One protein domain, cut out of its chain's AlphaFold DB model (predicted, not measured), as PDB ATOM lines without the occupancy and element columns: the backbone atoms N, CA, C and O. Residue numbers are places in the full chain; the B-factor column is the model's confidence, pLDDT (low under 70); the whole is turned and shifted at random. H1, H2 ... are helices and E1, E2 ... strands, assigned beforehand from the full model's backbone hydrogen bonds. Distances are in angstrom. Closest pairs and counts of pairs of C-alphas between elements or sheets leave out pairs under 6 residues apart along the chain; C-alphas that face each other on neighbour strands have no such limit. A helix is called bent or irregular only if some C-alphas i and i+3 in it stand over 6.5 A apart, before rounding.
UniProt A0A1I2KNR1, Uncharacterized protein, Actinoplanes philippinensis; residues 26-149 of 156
ATOM      1  N   VAL A  26      49.759  31.212   8.347       79.06
ATOM      2  CA  VAL A  26      49.756  30.032   7.480       79.06
ATOM      3  C   VAL A  26      50.870  29.082   7.887       79.06
ATOM      4  O   VAL A  26      52.015  29.500   8.033       79.06
ATOM      5  N   THR A  27      50.547  27.795   7.991       81.38
ATOM      6  CA  THR A  27      51.537  26.714   8.033       81.38
ATOM      7  C   THR A  27      51.201  25.699   6.954       81.38
ATOM      8  O   THR A  27      50.079  25.197   6.892       81.38
ATOM      9  N   VAL A  28      52.179  25.342   6.127       81.31
ATOM     10  CA  VAL A  28      52.030  24.275   5.132       81.31
ATOM     11  C   VAL A  28      52.879  23.092   5.559       81.31
ATOM     12  O   VAL A  28      54.037  23.238   5.914       81.31
ATOM     13  N   ASN A  29      52.298  21.899   5.561       83.38
ATOM     14  CA  ASN A  29      52.990  20.677   5.951       83.38
ATOM     15  C   ASN A  29      52.968  19.726   4.766       83.38
ATOM     16  O   ASN A  29      51.900  19.472   4.213       83.38
ATOM     17  N   ILE A  30      54.127  19.197   4.394       83.12
ATOM     18  CA  ILE A  30      54.251  18.259   3.284       83.12
ATOM     19  C   ILE A  30      54.768  16.940   3.849       83.12
ATOM     20  O   ILE A  30      55.815  16.886   4.487       83.12
ATOM     21  N   ARG A  31      54.029  15.858   3.624       84.38
ATOM     22  CA  ARG A  31      54.431  14.502   4.007       84.38
ATOM     23  C   ARG A  31      54.598  13.671   2.749       84.38
ATOM     24  O   ARG A  31      53.613  13.402   2.077       84.38
ATOM     25  N   ILE A  32      55.825  13.256   2.441       83.50
ATOM     26  CA  ILE A  32      56.143  12.481   1.233       83.50
ATOM     27  C   ILE A  32      56.381  11.023   1.615       83.50
ATOM     28  O   ILE A  32      57.356  10.707   2.286       83.50
ATOM     29  N   HIS A  33      55.514  10.123   1.167       84.38
ATOM     30  CA  HIS A  33      55.679   8.692   1.387       84.38
ATOM     31  C   HIS A  33      56.704   8.100   0.414       84.38
ATOM     32  O   HIS A  33      56.843   8.556  -0.721       84.38
ATOM     33  N   LEU A  34      57.416   7.068   0.859       81.88
ATOM     34  CA  LEU A  34      58.372   6.307   0.056       81.88
ATOM     35  C   LEU A  34      57.898   4.859  -0.056       81.88
ATOM     36  O   LEU A  34      57.154   4.388   0.809       81.88
ATOM     37  N   ASP A  35      58.336   4.170  -1.108       82.62
ATOM     38  CA  ASP A  35      58.042   2.751  -1.278       82.62
ATOM     39  C   ASP A  35      58.644   1.945  -0.120       82.62
ATOM     40  O   ASP A  35      59.733   2.235   0.395       82.62
ATOM     41  N   GLY A  36      57.907   0.928   0.309       76.75
ATOM     42  CA  GLY A  36      58.357  -0.037   1.290       76.75
ATOM     43  C   GLY A  36      59.275  -1.092   0.683       76.75
ATOM     44  O   GLY A  36      59.798  -0.983  -0.421       76.75
ATOM     45  N   SER A  37      59.522  -2.146   1.458       75.19
ATOM     46  CA  SER A  37      60.448  -3.214   1.053       75.19
ATOM     47  C   SER A  37      59.770  -4.337   0.264       75.19
ATOM     48  O   SER A  37      60.454  -5.276  -0.141       75.19
ATOM     49  N   THR A  38      58.450  -4.270   0.060       73.19
ATOM     50  CA  THR A  38      57.696  -5.266  -0.706       73.19
ATOM     51  C   THR A  38      56.943  -4.621  -1.878       73.19
ATOM     52  O   THR A  38      56.617  -3.438  -1.812       73.19
ATOM     53  N   PRO A  39      56.624  -5.373  -2.949       72.69
ATOM     54  CA  PRO A  39      55.907  -4.836  -4.114       72.69
ATOM     55  C   PRO A  39      54.485  -4.326  -3.833       72.69
ATOM     56  O   PRO A  39      53.920  -3.635  -4.672       72.69
ATOM     57  N   HIS A  40      53.899  -4.693  -2.689       74.75
ATOM     58  CA  HIS A  40      52.565  -4.259  -2.252       74.75
ATOM     59  C   HIS A  40      52.619  -3.105  -1.242       74.75
ATOM     60  O   HIS A  40      51.604  -2.739  -0.664       74.75
ATOM     61  N   ASP A  41      53.816  -2.578  -0.985       81.75
ATOM     62  CA  ASP A  41      54.043  -1.438  -0.114       81.75
ATOM     63  C   ASP A  41      54.404  -0.227  -0.975       81.75
ATOM     64  O   ASP A  41      55.547   0.232  -0.968       81.75
ATOM     65  N   THR A  42      53.463   0.278  -1.769       86.62
ATOM     66  CA  THR A  42      53.756   1.448  -2.601       86.62
ATOM     67  C   THR A  42      53.614   2.746  -1.805       86.62
ATOM     68  O   THR A  42      52.735   2.905  -0.953       86.62
ATOM     69  N   ALA A  43      54.450   3.732  -2.126       86.62
ATOM     70  CA  ALA A  43      54.379   5.085  -1.588       86.62
ATOM     71  C   ALA A  43      52.982   5.703  -1.777       86.62
ATOM     72  O   ALA A  43      52.468   6.411  -0.911       86.62
ATOM     73  N   TYR A  44      52.353   5.395  -2.914       89.50
ATOM     74  CA  TYR A  44      51.000   5.819  -3.249       89.50
ATOM     75  C   TYR A  44      49.945   5.220  -2.307       89.50
ATOM     76  O   TYR A  44      49.080   5.951  -1.824       89.50
ATOM     77  N   GLU A  45      50.013   3.918  -2.013       90.06
ATOM     78  CA  GLU A  45      49.084   3.248  -1.090       90.06
ATOM     79  C   GLU A  45      49.246   3.754   0.344       90.06
ATOM     80  O   GLU A  45      48.254   3.942   1.051       90.06
ATOM     81  N   TYR A  46      50.478   4.038   0.776       88.50
ATOM     82  CA  TYR A  46      50.709   4.655   2.081       88.50
ATOM     83  C   TYR A  46      50.112   6.059   2.178       88.50
ATOM     84  O   TYR A  46      49.461   6.358   3.183       88.50
ATOM     85  N   ALA A  47      50.262   6.882   1.137       90.06
ATOM     86  CA  ALA A  47      49.636   8.198   1.075       90.06
ATOM     87  C   ALA A  47      48.098   8.102   1.053       90.06
ATOM     88  O   ALA A  47      47.417   8.821   1.778       90.06
ATOM     89  N   GLU A  48      47.525   7.180   0.275       92.62
ATOM     90  CA  GLU A  48      46.070   6.955   0.235       92.62
ATOM     91  C   GLU A  48      45.516   6.546   1.607       92.62
ATOM     92  O   GLU A  48      44.505   7.081   2.072       92.62
ATOM     93  N   ARG A  49      46.204   5.626   2.290       93.00
ATOM     94  CA  ARG A  49      45.821   5.163   3.627       93.00
ATOM     95  C   ARG A  49      45.877   6.290   4.654       93.00
ATOM     96  O   ARG A  49      44.975   6.402   5.482       93.00
ATOM     97  N   ASP A  50      46.924   7.109   4.619       92.44
ATOM     98  CA  ASP A  50      47.088   8.219   5.559       92.44
ATOM     99  C   ASP A  50      46.080   9.348   5.298       92.44
ATOM    100  O   ASP A  50      45.505   9.904   6.237       92.44
ATOM    101  N   PHE A  51      45.774   9.622   4.027       94.88
ATOM    102  CA  PHE A  51      44.714  10.553   3.645       94.88
ATOM    103  C   PHE A  51      43.344  10.063   4.129       94.88
ATOM    104  O   PHE A  51      42.625  10.805   4.795       94.88
ATOM    105  N   THR A  52      43.023   8.789   3.884       96.31
ATOM    106  CA  THR A  52      41.789   8.142   4.359       96.31
ATOM    107  C   THR A  52      41.666   8.221   5.878       96.31
ATOM    108  O   THR A  52      40.634   8.641   6.398       96.31
ATOM    109  N   LYS A  53      42.742   7.903   6.605       95.44
ATOM    110  CA  LYS A  53      42.782   8.014   8.067       95.44
ATOM    111  C   LYS A  53      42.542   9.453   8.528       95.44
ATOM    112  O   LYS A  53      41.740   9.669   9.433       95.44
ATOM    113  N   THR A  54      43.211  10.426   7.910       95.50
ATOM    114  CA  THR A  54      43.063  11.855   8.231       95.50
ATOM    115  C   THR A  54      41.632  12.328   7.994       95.50
ATOM    116  O   THR A  54      41.062  13.024   8.839       95.50
ATOM    117  N   ARG A  55      41.028  11.916   6.877       97.38
ATOM    118  CA  ARG A  55      39.632  12.204   6.562       97.38
ATOM    119  C   ARG A  55      38.699  11.634   7.622       97.38
ATOM    120  O   ARG A  55      37.920  12.382   8.207       97.38
ATOM    121  N   ASP A  56      38.787  10.334   7.880       97.69
ATOM    122  CA  ASP A  56      37.868   9.640   8.784       97.69
ATOM    123  C   ASP A  56      37.976  10.194  10.211       97.69
ATOM    124  O   ASP A  56      36.965  10.393  10.885       97.69
ATOM    125  N   GLN A  57      39.195  10.518  10.657       96.00
ATOM    126  CA  GLN A  57      39.431  11.180  11.940       96.00
ATOM    127  C   GLN A  57      38.796  12.570  11.996       96.00
ATOM    128  O   GLN A  57      38.133  12.884  12.981       96.00
ATOM    129  N   SER A  58      38.955  13.377  10.946       95.69
ATOM    130  CA  SER A  58      38.409  14.737  10.879       95.69
ATOM    131  C   SER A  58      36.878  14.732  10.905       95.69
ATOM    132  O   SER A  58      36.258  15.431  11.708       95.69
ATOM    133  N   LEU A  59      36.260  13.887  10.077       96.88
ATOM    134  CA  LEU A  59      34.807  13.720  10.037       96.88
ATOM    135  C   LEU A  59      34.267  13.175  11.361       96.88
ATOM    136  O   LEU A  59      33.233  13.636  11.843       96.88
ATOM    137  N   ASN A  60      34.966  12.217  11.979       96.94
ATOM    138  CA  ASN A  60      34.559  11.699  13.277       96.94
ATOM    139  C   ASN A  60      34.663  12.764  14.373       96.94
ATOM    140  O   ASN A  60      33.740  12.862  15.170       96.94
ATOM    141  N   MET A  61      35.730  13.569  14.387       93.69
ATOM    142  CA  MET A  61      35.921  14.648  15.361       93.69
ATOM    143  C   MET A  61      34.774  15.660  15.302       93.69
ATOM    144  O   MET A  61      34.148  15.915  16.323       93.69
ATOM    145  N   ALA A  62      34.425  16.137  14.101       93.88
ATOM    146  CA  ALA A  62      33.286  17.034  13.906       93.88
ATOM    147  C   ALA A  62      31.941  16.390  14.281       93.88
ATOM    148  O   ALA A  62      31.051  17.053  14.800       93.88
ATOM    149  N   ARG A  63      31.776  15.083  14.037       95.50
ATOM    150  CA  ARG A  63      30.548  14.352  14.387       95.50
ATOM    151  C   ARG A  63      30.375  14.178  15.895       95.50
ATOM    152  O   ARG A  63      29.244  14.142  16.370       95.50
ATOM    153  N   THR A  64      31.468  13.966  16.621       94.31
ATOM    154  CA  THR A  64      31.432  13.691  18.064       94.31
ATOM    155  C   THR A  64      31.590  14.936  18.921       94.31
ATOM    156  O   THR A  64      31.547  14.806  20.139       94.31
ATOM    157  N   ASP A  65      31.787  16.107  18.318       91.06
ATOM    158  CA  ASP A  65      31.900  17.374  19.031       91.06
ATOM    159  C   ASP A  65      30.521  17.851  19.536       91.06
ATOM    160  O   ASP A  65      29.657  18.206  18.730       91.06
ATOM    161  N   PRO A  66      30.284  17.868  20.862       87.00
ATOM    162  CA  PRO A  66      29.017  18.319  21.425       87.00
ATOM    163  C   PRO A  66      28.890  19.848  21.465       87.00
ATOM    164  O   PRO A  66      27.780  20.343  21.655       87.00
ATOM    165  N   SER A  67      29.996  20.588  21.326       87.88
ATOM    166  CA  SER A  67      30.009  22.054  21.395       87.88
ATOM    167  C   SER A  67      29.555  22.706  20.087       87.88
ATOM    168  O   SER A  67      29.032  23.817  20.091       87.88
ATOM    169  N   GLY A  68      29.722  21.998  18.966       88.50
ATOM    170  CA  GLY A  68      29.486  22.531  17.632       88.50
ATOM    171  C   GLY A  68      30.595  23.461  17.140       88.50
ATOM    172  O   GLY A  68      30.411  24.063  16.086       88.50
ATOM    173  N   ALA A  69      31.715  23.566  17.863       90.50
ATOM    174  CA  ALA A  69      32.892  24.353  17.513       90.50
ATOM    175  C   ALA A  69      33.777  23.685  16.445       90.50
ATOM    176  O   ALA A  69      34.637  24.339  15.852       90.50
ATOM    177  N   VAL A  70      33.564  22.397  16.164       92.81
ATOM    178  CA  VAL A  70      34.291  21.644  15.142       92.81
ATOM    179  C   VAL A  70      33.397  21.351  13.939       92.81
ATOM    180  O   VAL A  70      32.284  20.828  14.046       92.81
ATOM    181  N   ARG A  71      33.921  21.621  12.743       94.81
ATOM    182  CA  ARG A  71      33.278  21.290  11.465       94.81
ATOM    183  C   ARG A  71      34.261  20.602  10.548       94.81
ATOM    184  O   ARG A  71      35.396  21.033  10.434       94.81
ATOM    185  N   ALA A  72      33.823  19.572   9.839       96.25
ATOM    186  CA  ALA A  72      34.639  18.929   8.822       96.25
ATOM    187  C   ALA A  72      33.810  18.621   7.580       96.25
ATOM    188  O   ALA A  72      32.622  18.314   7.681       96.25
ATOM    189  N   ALA A  73      34.446  18.697   6.415       95.75
ATOM    190  CA  ALA A  73      33.816  18.416   5.137       95.75
ATOM    191  C   ALA A  73      34.817  17.806   4.151       95.75
ATOM    192  O   ALA A  73      35.968  18.239   4.056       95.75
ATOM    193  N   GLU A  74      34.352  16.826   3.381       95.81
ATOM    194  CA  GLU A  74      35.023  16.420   2.149       95.81
ATOM    195  C   GLU A  74      34.701  17.417   1.040       95.81
ATOM    196  O   GLU A  74      33.574  17.905   0.921       95.81
ATOM    197  N   ARG A  75      35.700  17.725   0.219       92.38
ATOM    198  CA  ARG A  75      35.585  18.683  -0.876       92.38
ATOM    199  C   ARG A  75      36.394  18.226  -2.078       92.38
ATOM    200  O   ARG A  75      37.345  17.459  -1.967       92.38
ATOM    201  N   THR A  76      36.027  18.742  -3.244       90.25
ATOM    202  CA  THR A  76      36.858  18.655  -4.449       90.25
ATOM    203  C   THR A  76      37.450  20.029  -4.718       90.25
ATOM    204  O   THR A  76      36.712  21.005  -4.827       90.25
ATOM    205  N   THR A  77      38.773  20.097  -4.805       86.88
ATOM    206  CA  THR A  77      39.534  21.302  -5.157       86.88
ATOM    207  C   THR A  77      40.040  21.169  -6.597       86.88
ATOM    208  O   THR A  77      40.062  20.053  -7.130       86.88
ATOM    209  N   PRO A  78      40.528  22.249  -7.235       82.69
ATOM    210  CA  PRO A  78      41.212  22.146  -8.528       82.69
ATOM    211  C   PRO A  78      42.410  21.183  -8.519       82.69
ATOM    212  O   PRO A  78      42.779  20.646  -9.557       82.69
ATOM    213  N   SER A  79      42.996  20.950  -7.341       82.75
ATOM    214  CA  SER A  79      44.151  20.072  -7.148       82.75
ATOM    215  C   SER A  79      43.771  18.615  -6.847       82.75
ATOM    216  O   SER A  79      44.651  17.757  -6.798       82.75
ATOM    217  N   GLY A  80      42.482  18.314  -6.632       87.81
ATOM    218  CA  GLY A  80      41.983  16.979  -6.287       87.81
ATOM    219  C   GLY A  80      41.099  16.939  -5.036       87.81
ATOM    220  O   GLY A  80      40.664  17.970  -4.515       87.81
ATOM    221  N   ALA A  81      40.810  15.721  -4.567       91.75
ATOM    222  CA  ALA A  81      40.000  15.483  -3.375       91.75
ATOM    223  C   ALA A  81      40.711  15.981  -2.111       91.75
ATOM    224  O   ALA A  81      41.881  15.674  -1.886       91.75
ATOM    225  N   ALA A  82      39.985  16.712  -1.272       95.06
ATOM    226  CA  ALA A  82      40.488  17.274  -0.031       95.06
ATOM    227  C   ALA A  82      39.526  17.003   1.126       95.06
ATOM    228  O   ALA A  82      38.315  16.865   0.943       95.06
ATOM    229  N   VAL A  83      40.075  16.980   2.335       97.31
ATOM    230  CA  VAL A  83      39.301  17.080   3.571       97.31
ATOM    231  C   VAL A  83      39.670  18.373   4.274       97.31
ATOM    232  O   VAL A  83      40.852  18.690   4.427       97.31
ATOM    233  N   VAL A  84      38.652  19.116   4.692       96.44
ATOM    234  CA  VAL A  84      38.810  20.334   5.478       96.44
ATOM    235  C   VAL A  84      38.227  20.104   6.857       96.44
ATOM    236  O   VAL A  84      37.145  19.533   6.984       96.44
ATOM    237  N   ILE A  85      38.935  20.561   7.881       95.94
ATOM    238  CA  ILE A  85      38.444  20.635   9.247       95.94
ATOM    239  C   ILE A  85      38.690  22.027   9.805       95.94
ATOM    240  O   ILE A  85      39.787  22.560   9.698       95.94
ATOM    241  N   VAL A  86      37.652  22.596  10.392       93.94
ATOM    242  CA  VAL A  86      37.704  23.797  11.206       93.94
ATOM    243  C   VAL A  86      37.542  23.380  12.653       93.94
ATOM    244  O   VAL A  86      36.685  22.554  12.973       93.94
ATOM    245  N   ASP A  87      38.363  23.956  13.512       90.44
ATOM    246  CA  ASP A  87      38.236  23.843  14.953       90.44
ATOM    247  C   ASP A  87      38.335  25.241  15.559       90.44
ATOM    248  O   ASP A  87      39.389  25.881  15.511       90.44
ATOM    249  N   ALA A  88      37.197  25.694  16.075       87.00
ATOM    250  CA  ALA A  88      37.008  26.969  16.748       87.00
ATOM    251  C   ALA A  88      36.733  26.774  18.252       87.00
ATOM    252  O   ALA A  88      36.027  27.569  18.866       87.00
ATOM    253  N   GLY A  89      37.206  25.669  18.846       77.81
ATOM    254  CA  GLY A  89      37.007  25.370  20.266       77.81
ATOM    255  C   GLY A  89      38.013  26.077  21.181       77.81
ATOM    256  O   GLY A  89      39.147  26.348  20.786       77.81
ATOM    257  N   ASP A  90      37.621  26.364  22.427       68.19
ATOM    258  CA  ASP A  90      38.497  26.905  23.490       68.19
ATOM    259  C   ASP A  90      39.462  25.867  24.087       68.19
ATOM    260  O   ASP A  90      40.421  26.221  24.767       68.19
ATOM    261  N   ASP A  91      39.252  24.577  23.816       64.81
ATOM    262  CA  ASP A  91      40.002  23.480  24.451       64.81
ATOM    263  C   ASP A  91      41.459  23.349  23.953       64.81
ATOM    264  O   ASP A  91      42.198  22.447  24.366       64.81
ATOM    265  N   ARG A  92      41.890  24.223  23.037       60.84
ATOM    266  CA  ARG A  92      43.211  24.190  22.398       60.84
ATOM    267  C   ARG A  92      44.189  25.178  23.027       60.84
ATOM    268  O   ARG A  92      43.821  26.126  23.704       60.84
ATOM    269  N   VAL A  93      45.479  24.943  22.789       49.69
ATOM    270  CA  VAL A  93      46.567  25.818  23.243       49.69
ATOM    271  C   VAL A  93      47.321  26.356  22.017       49.69
ATOM    272  O   VAL A  93      47.902  25.543  21.292       49.69
ATOM    273  N   PRO A  94      47.369  27.686  21.794       59.06
ATOM    274  CA  PRO A  94      46.686  28.732  22.568       59.06
ATOM    275  C   PRO A  94      45.159  28.745  22.310       59.06
ATOM    276  O   PRO A  94      44.752  28.448  21.191       59.06
ATOM    277  N   PRO A  95      44.322  29.100  23.303       62.50
ATOM    278  CA  PRO A  95      42.853  29.117  23.168       62.50
ATOM    279  C   PRO A  95      42.332  30.294  22.328       62.50
ATOM    280  O   PRO A  95      41.158  30.367  21.997       62.50
ATOM    281  N   GLU A  96      43.213  31.226  21.974       74.94
ATOM    282  CA  GLU A  96      42.885  32.494  21.317       74.94
ATOM    283  C   GLU A  96      42.860  32.393  19.784       74.94
ATOM    284  O   GLU A  96      42.868  33.417  19.099       74.94
ATOM    285  N   VAL A  97      42.910  31.178  19.228       79.31
ATOM    286  CA  VAL A  97      43.015  30.976  17.780       79.31
ATOM    287  C   VAL A  97      42.017  29.961  17.274       79.31
ATOM    288  O   VAL A  97      41.854  28.878  17.838       79.31
ATOM    289  N   ASP A  98      41.432  30.297  16.139       86.06
ATOM    290  CA  ASP A  98      40.641  29.378  15.347       86.06
ATOM    291  C   ASP A  98      41.514  28.790  14.239       86.06
ATOM    292  O   ASP A  98      42.302  29.498  13.609       86.06
ATOM    293  N   GLU A  99      41.404  27.482  14.001       88.62
ATOM    294  CA  GLU A  99      42.183  26.795  12.966       88.62
ATOM    295  C   GLU A  99      41.267  26.269  11.864       88.62
ATOM    296  O   GLU A  99      40.342  25.504  12.129       88.62
ATOM    297  N   LEU A 100      41.613  26.565  10.611       92.69
ATOM    298  CA  LEU A 100      41.200  25.777   9.457       92.69
ATOM    299  C   LEU A 100      42.370  24.932   8.963       92.69
ATOM    300  O   LEU A 100      43.465  25.436   8.727       92.69
ATOM    301  N   ARG A 101      42.131  23.645   8.732       93.44
ATOM    302  CA  ARG A 101      43.094  22.712   8.156       93.44
ATOM    303  C   ARG A 101      42.514  22.043   6.926       93.44
ATOM    304  O   ARG A 101      41.548  21.294   7.027       93.44
ATOM    305  N   GLN A 102      43.166  22.236   5.789       95.00
ATOM    306  CA  GLN A 102      42.883  21.531   4.548       95.00
ATOM    307  C   GLN A 102      43.981  20.510   4.282       95.00
ATOM    308  O   GLN A 102      45.157  20.859   4.281       95.00
ATOM    309  N   THR A 103      43.611  19.253   4.044       95.38
ATOM    310  CA  THR A 103      44.543  18.207   3.611       95.38
ATOM    311  C   THR A 103      44.139  17.685   2.246       95.38
ATOM    312  O   THR A 103      42.972  17.372   2.026       95.38
ATOM    313  N   ILE A 104      45.117  17.561   1.355       94.44
ATOM    314  CA  ILE A 104      44.991  16.964   0.029       94.44
ATOM    315  C   ILE A 104      46.081  15.916  -0.173       94.44
ATOM    316  O   ILE A 104      47.171  16.022   0.393       94.44
ATOM    317  N   ARG A 105      45.802  14.919  -1.008       92.00
ATOM    318  CA  ARG A 105      46.799  13.961  -1.477       92.00
ATOM    319  C   ARG A 105      47.164  14.229  -2.932       92.00
ATOM    320  O   ARG A 105      46.284  14.362  -3.777       92.00
ATOM    321  N   ILE A 106      48.458  14.227  -3.225       88.50
ATOM    322  CA  ILE A 106      49.012  14.383  -4.569       88.50
ATOM    323  C   ILE A 106      50.060  13.295  -4.776       88.50
ATOM    324  O   ILE A 106      51.145  13.347  -4.202       88.50
ATOM    325  N   GLY A 107      49.728  12.285  -5.581       87.25
ATOM    326  CA  GLY A 107      50.599  11.128  -5.784       87.25
ATOM    327  C   GLY A 107      50.925  10.427  -4.461       87.25
ATOM    328  O   GLY A 107      50.030   9.933  -3.777       87.25
ATOM    329  N   ASN A 108      52.210  10.391  -4.109       86.69
ATOM    330  CA  ASN A 108      52.727   9.839  -2.855       86.69
ATOM    331  C   ASN A 108      52.853  10.870  -1.718       86.69
ATOM    332  O   ASN A 108      53.421  10.545  -0.679       86.69
ATOM    333  N   ALA A 109      52.373  12.101  -1.893       86.12
ATOM    334  CA  ALA A 109      52.479  13.152  -0.891       86.12
ATOM    335  C   ALA A 109      51.114  13.559  -0.321       86.12
ATOM    336  O   ALA A 109      50.106  13.567  -1.029       86.12
ATOM    337  N   LEU A 110      51.097  13.949   0.951       89.25
ATOM    338  CA  LEU A 110      50.016  14.712   1.570       89.25
ATOM    339  C   LEU A 110      50.484  16.149   1.759       89.25
ATOM    340  O   LEU A 110      51.571  16.382   2.290       89.25
ATOM    341  N   ILE A 111      49.645  17.100   1.367       89.19
ATOM    342  CA  ILE A 111      49.835  18.521   1.646       89.19
ATOM    343  C   ILE A 111      48.739  18.947   2.609       89.19
ATOM    344  O   ILE A 111      47.555  18.780   2.323       89.19
ATOM    345  N   THR A 112      49.140  19.503   3.746       91.06
ATOM    346  CA  THR A 112      48.238  20.021   4.767       91.06
ATOM    347  C   THR A 112      48.493  21.507   4.977       91.06
ATOM    348  O   THR A 112      49.498  21.880   5.584       91.06
ATOM    349  N   VAL A 113      47.561  22.343   4.528       89.38
ATOM    350  CA  VAL A 113      47.547  23.788   4.778       89.38
ATOM    351  C   VAL A 113      46.757  24.051   6.054       89.38
ATOM    352  O   VAL A 113      45.631  23.578   6.194       89.38
ATOM    353  N   LYS A 114      47.350  24.791   6.988       88.56
ATOM    354  CA  LYS A 114      46.713  25.272   8.212       88.56
ATOM    355  C   LYS A 114      46.660  26.788   8.174       88.56
ATOM    356  O   LYS A 114      47.676  27.424   7.904       88.56
ATOM    357  N   LEU A 115      45.485  27.332   8.434       87.44
ATOM    358  CA  LEU A 115      45.206  28.754   8.528       87.44
ATOM    359  C   LEU A 115      44.727  29.029   9.947       87.44
ATOM    360  O   LEU A 115      43.838  28.337  10.436       87.44
ATOM    361  N   TYR A 116      45.343  30.007  10.594       82.31
ATOM    362  CA  TYR A 116      45.052  30.389  11.969       82.31
ATOM    363  C   TYR A 116      44.519  31.806  12.002       82.31
ATOM    364  O   TYR A 116      45.242  32.718  11.608       82.31
ATOM    365  N   GLU A 117      43.309  32.009  12.499       81.25
ATOM    366  CA  GLU A 117      42.776  33.344  12.760       81.25
ATOM    367  C   GLU A 117      42.774  33.639  14.253       81.25
ATOM    368  O   GLU A 117      42.605  32.743  15.077       81.25
ATOM    369  N   ALA A 118      43.008  34.905  14.601       78.94
ATOM    370  CA  ALA A 118      42.813  35.346  15.971       78.94
ATOM    371  C   ALA A 118      41.316  35.292  16.280       78.94
ATOM    372  O   ALA A 118      40.505  35.780  15.493       78.94
ATOM    373  N   ARG A 119      40.959  34.712  17.422       76.31
ATOM    374  CA  ARG A 119      39.569  34.612  17.845       76.31
ATOM    375  C   ARG A 119      39.034  36.008  18.173       76.31
ATOM    376  O   ARG A 119      39.510  36.669  19.094       76.31
ATOM    377  N   GLU A 120      38.056  36.463  17.395       70.38
ATOM    378  CA  GLU A 120      37.435  37.787  17.565       70.38
ATOM    379  C   GLU A 120      36.356  37.797  18.663       70.38
ATOM    380  O   GLU A 120      36.049  38.851  19.222       70.38
ATOM    381  N   THR A 121      35.766  36.636  18.970       68.44
ATOM    382  CA  THR A 121      34.595  36.477  19.848       68.44
ATOM    383  C   THR A 121      34.710  35.228  20.719       68.44
ATOM    384  O   THR A 121      35.266  34.231  20.281       68.44
ATOM    385  N   GLU A 122      34.125  35.235  21.921       70.69
ATOM    386  CA  GLU A 122      34.031  34.023  22.766       70.69
ATOM    387  C   GLU A 122      33.100  32.949  22.168       70.69
ATOM    388  O   GLU A 122      33.161  31.785  22.550       70.69
ATOM    389  N   GLU A 123      32.234  33.312  21.217       75.38
ATOM    390  CA  GLU A 123      31.387  32.350  20.509       75.38
ATOM    391  C   GLU A 123      32.138  31.687  19.348       75.38
ATOM    392  O   GLU A 123      32.711  32.362  18.490       75.38
ATOM    393  N   ALA A 124      32.087  30.352  19.295       80.12
ATOM    394  CA  ALA A 124      32.668  29.569  18.212       80.12
ATOM    395  C   ALA A 124      31.862  29.740  16.912       80.12
ATOM    396  O   ALA A 124      30.653  29.490  16.864       80.12
ATOM    397  N   HIS A 125      32.543  30.102  15.822       84.69
ATOM    398  CA  HIS A 125      31.922  30.322  14.511       84.69
ATOM    399  C   HIS A 125      32.569  29.483  13.395       84.69
ATOM    400  O   HIS A 125      33.043  30.028  12.392       84.69
ATOM    401  N   PRO A 126      32.569  28.140  13.500       86.56
ATOM    402  CA  PRO A 126      33.283  27.295  12.550       86.56
ATOM    403  C   PRO A 126      32.731  27.359  11.120       86.56
ATOM    404  O   PRO A 126      33.485  27.183  10.166       86.56
ATOM    405  N   ASP A 127      31.439  27.654  10.943       87.94
ATOM    406  CA  ASP A 127      30.836  27.806   9.612       87.94
ATOM    407  C   ASP A 127      31.326  29.088   8.900       87.94
ATOM    408  O   ASP A 127      31.534  29.081   7.682       87.94
ATOM    409  N   LYS A 128      31.570  30.173   9.657       85.50
ATOM    410  CA  LYS A 128      32.162  31.420   9.138       85.50
ATOM    411  C   LYS A 128      33.595  31.163   8.678       85.50
ATOM    412  O   LYS A 128      33.908  31.391   7.517       85.50
ATOM    413  N   LEU A 129      34.415  30.563   9.539       84.88
ATOM    414  CA  LEU A 129      35.800  30.195   9.224       84.88
ATOM    415  C   LEU A 129      35.897  29.274   8.001       84.88
ATOM    416  O   LEU A 129      36.731  29.481   7.125       84.88
ATOM    417  N   MET A 130      35.013  28.276   7.897       88.00
ATOM    418  CA  MET A 130      34.939  27.395   6.727       88.00
ATOM    419  C   MET A 130      34.609  28.169   5.438       88.00
ATOM    420  O   MET A 130      35.052  27.797   4.353       88.00
ATOM    421  N   THR A 131      33.826  29.241   5.526       87.31
ATOM    422  CA  THR A 131      33.499  30.082   4.367       87.31
ATOM    423  C   THR A 131      34.662  31.011   4.013       87.31
ATOM    424  O   THR A 131      35.046  31.087   2.845       87.31
ATOM    425  N   ASP A 132      35.255  31.655   5.016       83.25
ATOM    426  CA  ASP A 132      36.237  32.727   4.840       83.25
ATOM    427  C   ASP A 132      37.620  32.186   4.442       83.25
ATOM    428  O   ASP A 132      38.299  32.746   3.578       83.25
ATOM    429  N   LEU A 133      38.031  31.049   5.014       85.38
ATOM    430  CA  LEU A 133      39.400  30.549   4.884       85.38
ATOM    431  C   LEU A 133      39.591  29.482   3.805       85.38
ATOM    432  O   LEU A 133      40.721  29.283   3.352       85.38
ATOM    433  N   VAL A 134      38.540  28.790   3.344       88.19
ATOM    434  CA  VAL A 134      38.761  27.686   2.391       88.19
ATOM    435  C   VAL A 134      39.256  28.179   1.037       88.19
ATOM    436  O   VAL A 134      40.140  27.553   0.460       88.19
ATOM    437  N   ALA A 135      38.762  29.316   0.541       85.56
ATOM    438  CA  ALA A 135      39.271  29.871  -0.716       85.56
ATOM    439  C   ALA A 135      40.780  30.179  -0.629       85.56
ATOM    440  O   ALA A 135      41.529  29.905  -1.566       85.56
ATOM    441  N   THR A 136      41.234  30.675   0.524       86.38
ATOM    442  CA  THR A 136      42.653  30.914   0.814       86.38
ATOM    443  C   THR A 136      43.442  29.603   0.853       86.38
ATOM    444  O   THR A 136      44.507  29.506   0.241       86.38
ATOM    445  N   ALA A 137      42.914  28.564   1.509       88.00
ATOM    446  CA  ALA A 137      43.553  27.248   1.558       88.00
ATOM    447  C   ALA A 137      43.661  26.600   0.166       88.00
ATOM    448  O   ALA A 137      44.700  26.019  -0.160       88.00
ATOM    449  N   ASP A 138      42.626  26.734  -0.666       87.88
ATOM    450  CA  ASP A 138      42.602  26.254  -2.049       87.88
ATOM    451  C   ASP A 138      43.661  26.958  -2.907       87.88
ATOM    452  O   ASP A 138      44.403  26.287  -3.629       87.88
ATOM    453  N   ALA A 139      43.784  28.284  -2.789       85.62
ATOM    454  CA  ALA A 139      44.789  29.063  -3.512       85.62
ATOM    455  C   ALA A 139      46.222  28.653  -3.132       85.62
ATOM    456  O   ALA A 139      47.027  28.347  -4.011       85.62
ATOM    457  N   ILE A 140      46.517  28.554  -1.830       83.81
ATOM    458  CA  ILE A 140      47.831  28.105  -1.342       83.81
ATOM    459  C   ILE A 140      48.121  26.688  -1.838       83.81
ATOM    460  O   ILE A 140      49.210  26.406  -2.334       83.81
ATOM    461  N   THR A 141      47.140  25.788  -1.738       85.50
ATOM    462  CA  THR A 141      47.296  24.408  -2.205       85.50
ATOM    463  C   THR A 141      47.675  24.381  -3.685       85.50
ATOM    464  O   THR A 141      48.646  23.716  -4.042       85.50
ATOM    465  N   ALA A 142      46.961  25.132  -4.531       86.12
ATOM    466  CA  ALA A 142      47.222  25.200  -5.966       86.12
ATOM    467  C   ALA A 142      48.644  25.695  -6.284       86.12
ATOM    468  O   ALA A 142      49.338  25.069  -7.088       86.12
ATOM    469  N   GLU A 143      49.121  26.746  -5.610       83.19
ATOM    470  CA  GLU A 143      50.492  27.245  -5.792       83.19
ATOM    471  C   GLU A 143      51.550  26.182  -5.461       83.19
ATOM    472  O   GLU A 143      52.532  26.018  -6.195       83.19
ATOM    473  N   PHE A 144      51.339  25.419  -4.384       79.19
ATOM    474  CA  PHE A 144      52.233  24.325  -4.005       79.19
ATOM    475  C   PHE A 144      52.216  23.186  -5.025       79.19
ATOM    476  O   PHE A 144      53.282  22.676  -5.378       79.19
ATOM    477  N   VAL A 145      51.042  22.808  -5.538       80.38
ATOM    478  CA  VAL A 145      50.923  21.778  -6.584       80.38
ATOM    479  C   VAL A 145      51.697  22.188  -7.830       80.38
ATOM    480  O   VAL A 145      52.483  21.402  -8.361       80.38
ATOM    481  N   GLU A 146      51.525  23.432  -8.275       82.56
ATOM    482  CA  GLU A 146      52.257  23.952  -9.422       82.56
ATOM    483  C   GLU A 146      53.766  23.982  -9.179       82.56
ATOM    484  O   GLU A 146      54.548  23.652 -10.072       82.56
ATOM    485  N   HIS A 147      54.202  24.380  -7.979       77.19
ATOM    486  CA  HIS A 147      55.621  24.393  -7.645       77.19
ATOM    487  C   HIS A 147      56.215  22.982  -7.675       77.19
ATOM    488  O   HIS A 147      57.265  22.782  -8.286       77.19
ATOM    489  N   LEU A 148      55.527  21.993  -7.098       74.06
ATOM    490  CA  LEU A 148      55.948  20.592  -7.141       74.06
ATOM    491  C   LEU A 148      56.025  20.066  -8.580       74.06
ATOM    492  O   LEU A 148      57.019  19.439  -8.947       74.06
ATOM    493  N   ALA A 149      55.036  20.377  -9.422       76.69
ATOM    494  CA  ALA A 149      55.043  19.984 -10.831       76.69
ATOM    495  C   ALA A 149      56.216  20.611 -11.614       76.69
ATOM    496  O   ALA A 149      56.856  19.946 -12.433       76.69
TER     497      ALA A 149
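AT A GLANCE: This is residues 26 to 149 of the 156 residues of an uncharacterized protein of Actinoplanes philippinensis (UniProt A0A1I2KNR1). A twisted sheet of five antiparallel strands makes the middle layer, with one long helix on each face: H1 covers one face, and the sheet curls round H2 on the other. The printed part has 124 residues, with two named helices and five named strands in the chain order E1, H1, E2, E3, E4, E5, H2; the sheet's order is E1, E5, E4, E3, E2. The class is mixed, helices and strands. The whole is compact, with a radius of gyration of the C-alphas of 15.3 A, and its outline is elongated, spanning 51 by 30 by 25 A.

IN THESE COORDINATES: Start in the sheet with E4, residues 97 to 106, 28.5 A from first to last C-alpha, and E5, residues 109 to 118, 29.5 A. Next look for E3, residues 80 to 87, 22.6 A, the neighbour of E4, and for E2, residues 70 to 77, 21.0 A, the neighbour of E3, which bends by 55 degrees at its residue 74. Find C-alpha 26 at (49.756, 30.032, 7.480); from there E1 runs 19.7 A through residues 26 to 32. H1, residues 43 to 64, begins with C-alpha 43 at (54.379, 5.085, -1.588) and is 31.4 A long. H2, residues 126 to 149, is 32.8 A long and ends with C-alpha 149 at (55.043, 19.984, -10.831). It has a kink of 41 degrees near residue 133 and is only just irregular: C-alphas 132 and 135 are 6.9 A apart.

HOW THE PARTS SIT: E2, E3, E4 and E5 form a meander, each strand the antiparallel neighbour of the one before, and each step is a hairpin. Look for N 73 and O 84 at 2.9 A between E2 and E3, N 101 and O 85 at 2.8 A between E3 and E4, and N 113 and O 102 at 2.8 A between E4 and E5. The edge strand E1 is antiparallel to E5, with N 29 and O 112 at 2.8 A; the other edge strand is E2. The sheet has three layers with its helices, H1 and H2 being on opposite faces. H1 is on the sheet at a height over the sheet of 8.4 A, and it touches E3, where the closest C-alphas, of Arg 55 and Val 83, are 5.7 A apart. On the local plane its line and that of E4 stand at 29.8 degrees, only just along the strands. H2 touches E5, the closest C-alphas being those of Val 113 and Ala 137 at 6.2 A. H1 and H2 are apart. In H1 every O i to N i+4 pair is within hydrogen-bond range; in H2, 17 of 20 are.

THE WHOLE: The two C-alphas farthest apart, those of Pro 39 and Thr 121, are 52.3 A from each other. The printed part has no cut, and no link is long. The mean pLDDT of the printed part is 85.7; look for values under 70 at residues 90 to 95 and residue 121.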